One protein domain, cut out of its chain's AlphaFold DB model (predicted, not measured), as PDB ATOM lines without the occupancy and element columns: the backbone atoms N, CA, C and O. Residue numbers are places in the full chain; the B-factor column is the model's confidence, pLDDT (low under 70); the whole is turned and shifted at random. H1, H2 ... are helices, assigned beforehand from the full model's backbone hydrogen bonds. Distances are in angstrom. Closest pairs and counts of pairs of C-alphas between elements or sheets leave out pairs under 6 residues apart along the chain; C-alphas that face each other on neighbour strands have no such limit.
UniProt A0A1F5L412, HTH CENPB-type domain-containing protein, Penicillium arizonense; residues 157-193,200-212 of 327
ATOM      1  N   LYS A 157     -28.781   9.077  86.022       79.88
ATOM      2  CA  LYS A 157     -27.331   8.898  85.913       79.88
ATOM      3  C   LYS A 157     -26.617   9.067  87.257       79.88
ATOM      4  O   LYS A 157     -25.763   8.263  87.604       79.88
ATOM      5  N   THR A 158     -26.997  10.063  88.055       78.75
ATOM      6  CA  THR A 158     -26.387  10.326  89.370       78.75
ATOM      7  C   THR A 158     -26.726   9.232  90.384       78.75
ATOM      8  O   THR A 158     -25.872   8.836  91.181       78.75
ATOM      9  N   ALA A 159     -27.962   8.725  90.365       81.19
ATOM     10  CA  ALA A 159     -28.370   7.612  91.219       81.19
ATOM     11  C   ALA A 159     -27.587   6.336  90.875       81.19
ATOM     12  O   ALA A 159     -27.023   5.696  91.768       81.19
ATOM     13  N   LEU A 160     -27.466   6.031  89.581       83.75
ATOM     14  CA  LEU A 160     -26.744   4.858  89.103       83.75
ATOM     15  C   LEU A 160     -25.230   4.966  89.364       83.75
ATOM     16  O   LEU A 160     -24.617   4.004  89.820       83.75
ATOM     17  N   SER A 161     -24.630   6.149  89.191       81.38
ATOM     18  CA  SER A 161     -23.218   6.401  89.524       81.38
ATOM     19  C   SER A 161     -22.911   6.167  91.007       81.38
ATOM     20  O   SER A 161     -21.844   5.659  91.352       81.38
ATOM     21  N   ASN A 162     -23.838   6.510  91.905       83.00
ATOM     22  CA  ASN A 162     -23.670   6.254  93.337       83.00
ATOM     23  C   ASN A 162     -23.786   4.762  93.674       83.00
ATOM     24  O   ASN A 162     -23.034   4.273  94.517       83.00
ATOM     25  N   LEU A 163     -24.672   4.034  92.988       81.50
ATOM     26  CA  LEU A 163     -24.786   2.583  93.125       81.50
ATOM     27  C   LEU A 163     -23.499   1.889  92.669       81.50
ATOM     28  O   LEU A 163     -22.958   1.060  93.397       81.50
ATOM     29  N   VAL A 164     -22.951   2.282  91.521       82.44
ATOM     30  CA  VAL A 164     -21.677   1.749  91.020       82.44
ATOM     31  C   VAL A 164     -20.553   1.934  92.042       82.44
ATOM     32  O   VAL A 164     -19.854   0.980  92.379       82.44
ATOM     33  N   LYS A 165     -20.422   3.135  92.612       81.31
ATOM     34  CA  LYS A 165     -19.425   3.418  93.658       81.31
ATOM     35  C   LYS A 165     -19.637   2.571  94.917       81.31
ATOM     36  O   LYS A 165     -18.667   2.131  95.534       81.31
ATOM     37  N   GLN A 166     -20.888   2.315  95.299       80.44
ATOM     38  CA  GLN A 166     -21.214   1.445  96.432       80.44
ATOM     39  C   GLN A 166     -20.771  -0.004  96.183       80.44
ATOM     40  O   GLN A 166     -20.224  -0.641  97.085       80.44
ATOM     41  N   TYR A 167     -20.958  -0.519  94.970       80.12
ATOM     42  CA  TYR A 167     -20.551  -1.877  94.606       80.12
ATOM     43  C   TYR A 167     -19.030  -2.016  94.475       80.12
ATOM     44  O   TYR A 167     -18.470  -2.997  94.963       80.12
ATOM     45  N   GLN A 168     -18.345  -0.997  93.942       78.50
ATOM     46  CA  GLN A 168     -16.878  -0.927  93.948       78.50
ATOM     47  C   GLN A 168     -16.318  -0.975  95.376       78.50
ATOM     48  O   GLN A 168     -15.396  -1.740  95.657       78.50
ATOM     49  N   LYS A 169     -16.917  -0.219  96.309       74.44
ATOM     50  CA  LYS A 169     -16.542  -0.261  97.732       74.44
ATOM     51  C   LYS A 169     -16.800  -1.633  98.363       74.44
ATOM     52  O   LYS A 169     -16.048  -2.054  99.236       74.44
ATOM     53  N   SER A 170     -17.844  -2.321  97.909       68.81
ATOM     54  CA  SER A 170     -18.247  -3.637  98.416       68.81
ATOM     55  C   SER A 170     -17.490  -4.803  97.756       68.81
ATOM     56  O   SER A 170     -17.725  -5.947  98.128       68.81
ATOM     57  N   LYS A 171     -16.573  -4.532  96.808       61.81
ATOM     58  CA  LYS A 171     -15.786  -5.520  96.035       61.81
ATOM     59  C   LYS A 171     -16.624  -6.594  95.317       61.81
ATOM     60  O   LYS A 171     -16.126  -7.683  95.051       61.81
ATOM     61  N   ILE A 172     -17.880  -6.296  94.984       67.12
ATOM     62  CA  ILE A 172     -18.738  -7.200  94.205       67.12
ATOM     63  C   ILE A 172     -18.578  -6.829  92.724       67.12
ATOM     64  O   ILE A 172     -18.754  -5.649  92.396       67.12
ATOM     65  N   PRO A 173     -18.248  -7.777  91.824       62.34
ATOM     66  CA  PRO A 173     -18.160  -7.486  90.399       62.34
ATOM     67  C   PRO A 173     -19.542  -7.074  89.885       62.34
ATOM     68  O   PRO A 173     -20.513  -7.823  89.983       62.34
ATOM     69  N   ILE A 174     -19.643  -5.848  89.377       70.75
ATOM     70  CA  ILE A 174     -20.874  -5.338  88.774       70.75
ATOM     71  C   ILE A 174     -20.958  -5.938  87.377       70.75
ATOM     72  O   ILE A 174     -20.160  -5.577  86.516       70.75
ATOM     73  N   ASN A 175     -21.910  -6.844  87.169       75.69
ATOM     74  CA  ASN A 175     -22.219  -7.353  85.839       75.69
ATOM     75  C   ASN A 175     -23.244  -6.447  85.145       75.69
ATOM     76  O   ASN A 175     -24.090  -5.827  85.803       75.69
ATOM     77  N   ASP A 176     -23.190  -6.403  83.819       75.38
ATOM     78  CA  ASP A 176     -24.031  -5.533  82.988       75.38
ATOM     79  C   ASP A 176     -25.528  -5.751  83.224       75.38
ATOM     80  O   ASP A 176     -26.299  -4.793  83.256       75.38
ATOM     81  N   GLU A 177     -25.926  -6.999  83.467       78.69
ATOM     82  CA  GLU A 177     -27.311  -7.393  83.740       78.69
ATOM     83  C   GLU A 177     -27.858  -6.745  85.016       78.69
ATOM     84  O   GLU A 177     -28.968  -6.216  85.031       78.69
ATOM     85  N   ILE A 178     -27.050  -6.713  86.080       79.12
ATOM     86  CA  ILE A 178     -27.438  -6.119  87.366       79.12
ATOM     87  C   ILE A 178     -27.515  -4.600  87.226       79.12
ATOM     88  O   ILE A 178     -28.411  -3.961  87.777       79.12
ATOM     89  N   LEU A 179     -26.580  -4.003  86.484       83.06
ATOM     90  CA  LEU A 179     -26.568  -2.565  86.250       83.06
ATOM     91  C   LEU A 179     -27.787  -2.120  85.433       83.06
ATOM     92  O   LEU A 179     -28.390  -1.097  85.760       83.06
ATOM     93  N   MET A 180     -28.173  -2.908  84.426       82.75
ATOM     94  CA  MET A 180     -29.353  -2.665  83.599       82.75
ATOM     95  C   MET A 180     -30.649  -2.800  84.405       82.75
ATOM     96  O   MET A 180     -31.464  -1.881  84.405       82.75
ATOM     97  N   ASP A 181     -30.806  -3.886  85.168       81.31
ATOM     98  CA  ASP A 181     -31.959  -4.101  86.055       81.31
ATOM     99  C   ASP A 181     -32.152  -2.926  87.029       81.31
ATOM    100  O   ASP A 181     -33.246  -2.382  87.198       81.31
ATOM    101  N   LYS A 182     -31.054  -2.453  87.628       83.50
ATOM    102  CA  LYS A 182     -31.091  -1.318  88.554       83.50
ATOM    103  C   LYS A 182     -31.400  -0.004  87.839       83.50
ATOM    104  O   LYS A 182     -32.144   0.809  88.383       83.50
ATOM    105  N   ALA A 183     -30.872   0.210  86.637       83.31
ATOM    106  CA  ALA A 183     -31.174   1.397  85.845       83.31
ATOM    107  C   ALA A 183     -32.654   1.448  85.428       83.31
ATOM    108  O   ALA A 183     -33.282   2.500  85.557       83.31
ATOM    109  N   LEU A 184     -33.235   0.309  85.038       82.31
ATOM    110  CA  LEU A 184     -34.667   0.171  84.760       82.31
ATOM    111  C   LEU A 184     -35.514   0.452  86.004       82.31
ATOM    112  O   LEU A 184     -36.470   1.226  85.940       82.31
ATOM    113  N   ALA A 185     -35.131  -0.099  87.158       79.75
ATOM    114  CA  ALA A 185     -35.819   0.158  88.420       79.75
ATOM    115  C   ALA A 185     -35.813   1.654  88.790       79.75
ATOM    116  O   ALA A 185     -36.834   2.193  89.222       79.75
ATOM    117  N   PHE A 186     -34.690   2.351  88.581       80.94
ATOM    118  CA  PHE A 186     -34.606   3.794  88.815       80.94
ATOM    119  C   PHE A 186     -35.387   4.613  87.783       80.94
ATOM    120  O   PHE A 186     -36.012   5.603  88.160       80.94
ATOM    121  N   ALA A 187     -35.399   4.208  86.512       78.38
ATOM    122  CA  ALA A 187     -36.200   4.865  85.480       78.38
ATOM    123  C   ALA A 187     -37.700   4.786  85.808       78.38
ATOM    124  O   ALA A 187     -38.400   5.801  85.768       78.38
ATOM    125  N   HIS A 188     -38.164   3.606  86.233       72.44
ATOM    126  CA  HIS A 188     -39.544   3.388  86.663       72.44
ATOM    127  C   HIS A 188     -39.889   4.206  87.921       72.44
ATOM    128  O   HIS A 188     -40.927   4.864  87.978       72.44
ATOM    129  N   ALA A 189     -38.993   4.230  88.915       71.00
ATOM    130  CA  ALA A 189     -39.189   4.981  90.158       71.00
ATOM    131  C   ALA A 189     -39.198   6.510  89.964       71.00
ATOM    132  O   ALA A 189     -39.877   7.221  90.707       71.00
ATOM    133  N   CYS A 190     -38.461   7.021  88.977       64.62
ATOM    134  CA  CYS A 190     -38.398   8.450  88.669       64.62
ATOM    135  C   CYS A 190     -39.507   8.925  87.717       64.62
ATOM    136  O   CYS A 190     -39.547  10.117  87.420       64.62
ATOM    137  N   SER A 191     -40.399   8.031  87.258       55.44
ATOM    138  CA  SER A 191     -41.485   8.344  86.313       55.44
ATOM    139  C   SER A 191     -40.999   9.175  85.117       55.44
ATOM    140  O   SER A 191     -41.665  10.119  84.697       55.44
ATOM    141  N   LEU A 192     -39.811   8.858  84.588       53.12
ATOM    142  CA  LEU A 192     -39.303   9.487  83.373       53.12
ATOM    143  C   LEU A 192     -40.014   8.836  82.179       53.12
ATOM    144  O   LEU A 192     -39.496   7.922  81.545       53.12
ATOM    145  N   THR A 193     -41.248   9.271  81.920       45.94
ATOM    146  CA  THR A 193     -42.101   8.809  80.813       45.94
ATOM    147  C   THR A 193     -41.759   9.517  79.500       45.94
ATOM    148  O   THR A 193     -42.645   9.920  78.763       45.94
ATOM    149  N   ASP A 200     -30.995   1.462  76.040       69.81
ATOM    150  CA  ASP A 200     -30.402   0.409  75.229       69.81
ATOM    151  C   ASP A 200     -28.971   0.098  75.701       69.81
ATOM    152  O   ASP A 200     -28.359   0.846  76.477       69.81
ATOM    153  N   LYS A 201     -28.399  -0.998  75.207       72.75
ATOM    154  CA  LYS A 201     -27.004  -1.385  75.445       72.75
ATOM    155  C   LYS A 201     -26.032  -0.235  75.146       72.75
ATOM    156  O   LYS A 201     -25.083  -0.028  75.900       72.75
ATOM    157  N   ASP A 202     -26.328   0.581  74.138       73.75
ATOM    158  CA  ASP A 202     -25.551   1.772  73.771       73.75
ATOM    159  C   ASP A 202     -25.566   2.869  74.849       73.75
ATOM    160  O   ASP A 202     -24.561   3.553  75.080       73.75
ATOM    161  N   TRP A 203     -26.683   3.020  75.568       81.94
ATOM    162  CA  TRP A 203     -26.771   3.926  76.712       81.94
ATOM    163  C   TRP A 203     -25.918   3.419  77.877       81.94
ATOM    164  O   TRP A 203     -25.193   4.200  78.498       81.94
ATOM    165  N   LEU A 204     -25.947   2.107  78.133       77.56
ATOM    166  CA  LEU A 204     -25.133   1.475  79.170       77.56
ATOM    167  C   LEU A 204     -23.634   1.621  78.873       77.56
ATOM    168  O   LEU A 204     -22.863   1.972  79.762       77.56
ATOM    169  N   GLU A 205     -23.222   1.412  77.622       74.56
ATOM    170  CA  GLU A 205     -21.840   1.593  77.165       74.56
ATOM    171  C   GLU A 205     -21.362   3.040  77.355       74.56
ATOM    172  O   GLU A 205     -20.262   3.285  77.868       74.56
ATOM    173  N   LYS A 206     -22.210   4.025  77.034       74.56
ATOM    174  CA  LYS A 206     -21.930   5.439  77.321       74.56
ATOM    175  C   LYS A 206     -21.819   5.694  78.827       74.56
ATOM    176  O   LYS A 206     -20.877   6.356  79.264       74.56
ATOM    177  N   PHE A 207     -22.719   5.129  79.627       80.06
ATOM    178  CA  PHE A 207     -22.709   5.269  81.081       80.06
ATOM    179  C   PHE A 207     -21.456   4.643  81.722       80.06
ATOM    180  O   PHE A 207     -20.847   5.251  82.606       80.06
ATOM    181  N   LYS A 208     -21.011   3.467  81.264       78.88
ATOM    182  CA  LYS A 208     -19.767   2.823  81.727       78.88
ATOM    183  C   LYS A 208     -18.534   3.663  81.414       78.88
ATOM    184  O   LYS A 208     -17.671   3.803  82.282       78.88
ATOM    185  N   ARG A 209     -18.473   4.231  80.203       75.00
ATOM    186  CA  ARG A 209     -17.383   5.113  79.754       75.00
ATOM    187  C   ARG A 209     -17.277   6.363  80.621       75.00
ATOM    188  O   ARG A 209     -16.181   6.790  80.950       75.00
ATOM    189  N   GLU A 210     -18.415   6.918  81.022       67.88
ATOM    190  CA  GLU A 210     -18.482   8.093  81.896       67.88
ATOM    191  C   GLU A 210     -18.175   7.779  83.371       67.88
ATOM    192  O   GLU A 210     -17.787   8.674  84.116       67.88
ATOM    193  N   ASN A 211     -18.339   6.525  83.803       68.81
ATOM    194  CA  ASN A 211     -18.085   6.081  85.180       68.81
ATOM    195  C   ASN A 211     -16.791   5.260  85.328       68.81
ATOM    196  O   ASN A 211     -16.605   4.597  86.348       68.81
ATOM    197  N   ASN A 212     -15.903   5.307  84.328       66.44
ATOM    198  CA  ASN A 212     -14.619   4.596  84.282       66.44
ATOM    199  C   ASN A 212     -14.725   3.090  84.607       66.44
ATOM    200  O   ASN A 212     -13.815   2.519  85.203       66.44
TER     201      ASN A 212
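This is residues 157 to 193 and 200 to 212 of the 327 residues of the protein "HTH CENPB-type domain-containing protein" of Penicillium arizonense (UniProt A0A1F5L412). A splayed helical hairpin, H1 and H2, has a third helix, H3, set crosswise over one side of it. The hairpin is loosely made: H1 meets H2 with residues 159 to 160 alone, and two stretches stick out, residues 166 to 171, of which 166 to 169 belong to H1, and residues 188 to 193, of which 188 and 189 belong to H2. The printed part has 50 residues with three named helices, in the order H1, H2, H3, and no named strand; the class is all helix. The whole is compact, with a radius of gyration of the C-alphas of 10.8 A, yet elongated, with spans of 33 by 21 by 18 A.

H1 covers residues 157 to 169, beginning at C-alpha 157 at (-27.331, 8.898, 85.913), and is 18.4 A long. H2 covers residues 176 to 189, is 19.8 A long and begins at C-alpha 176 at (-24.031, -5.533, 82.988). H3 covers residues 201 to 210, is 14.3 A long and ends at C-alpha 210 at (-18.482, 8.093, 81.896).

H1 and H2 touch, the closest C-alphas being those of Leu 160 and Ala 183, 6.5 A apart. They run opposite ways at a steep tilt of 42 degrees. H3 and H2 are close but not clearly touching, with C-alphas 204 and 180 the closest at 7.4 A; their lines are about perpendicular, at 84 degrees. H1 and H3 are also close but not clearly touching, with the C-alphas of Lys 157 and Phe 207 the closest at 7.6 A. They run the same way at a steep tilt of 67 degrees, only just short of about perpendicular. In H1, H2 and H3 every O i to N i+4 pair is within hydrogen-bond range.

The two C-alphas farthest apart, those of Lys 171 and Thr 193, are 33.6 A apart. Residues 194 to 199 are not printed, and C-alphas 193 and 200 are 15.4 A apart across the cut. The link from H1 to H2 is short. The mean pLDDT of the printed part is 74.9; it is under 70 at residues 170 to 173, 190 to 193, 200 and 210 to 212.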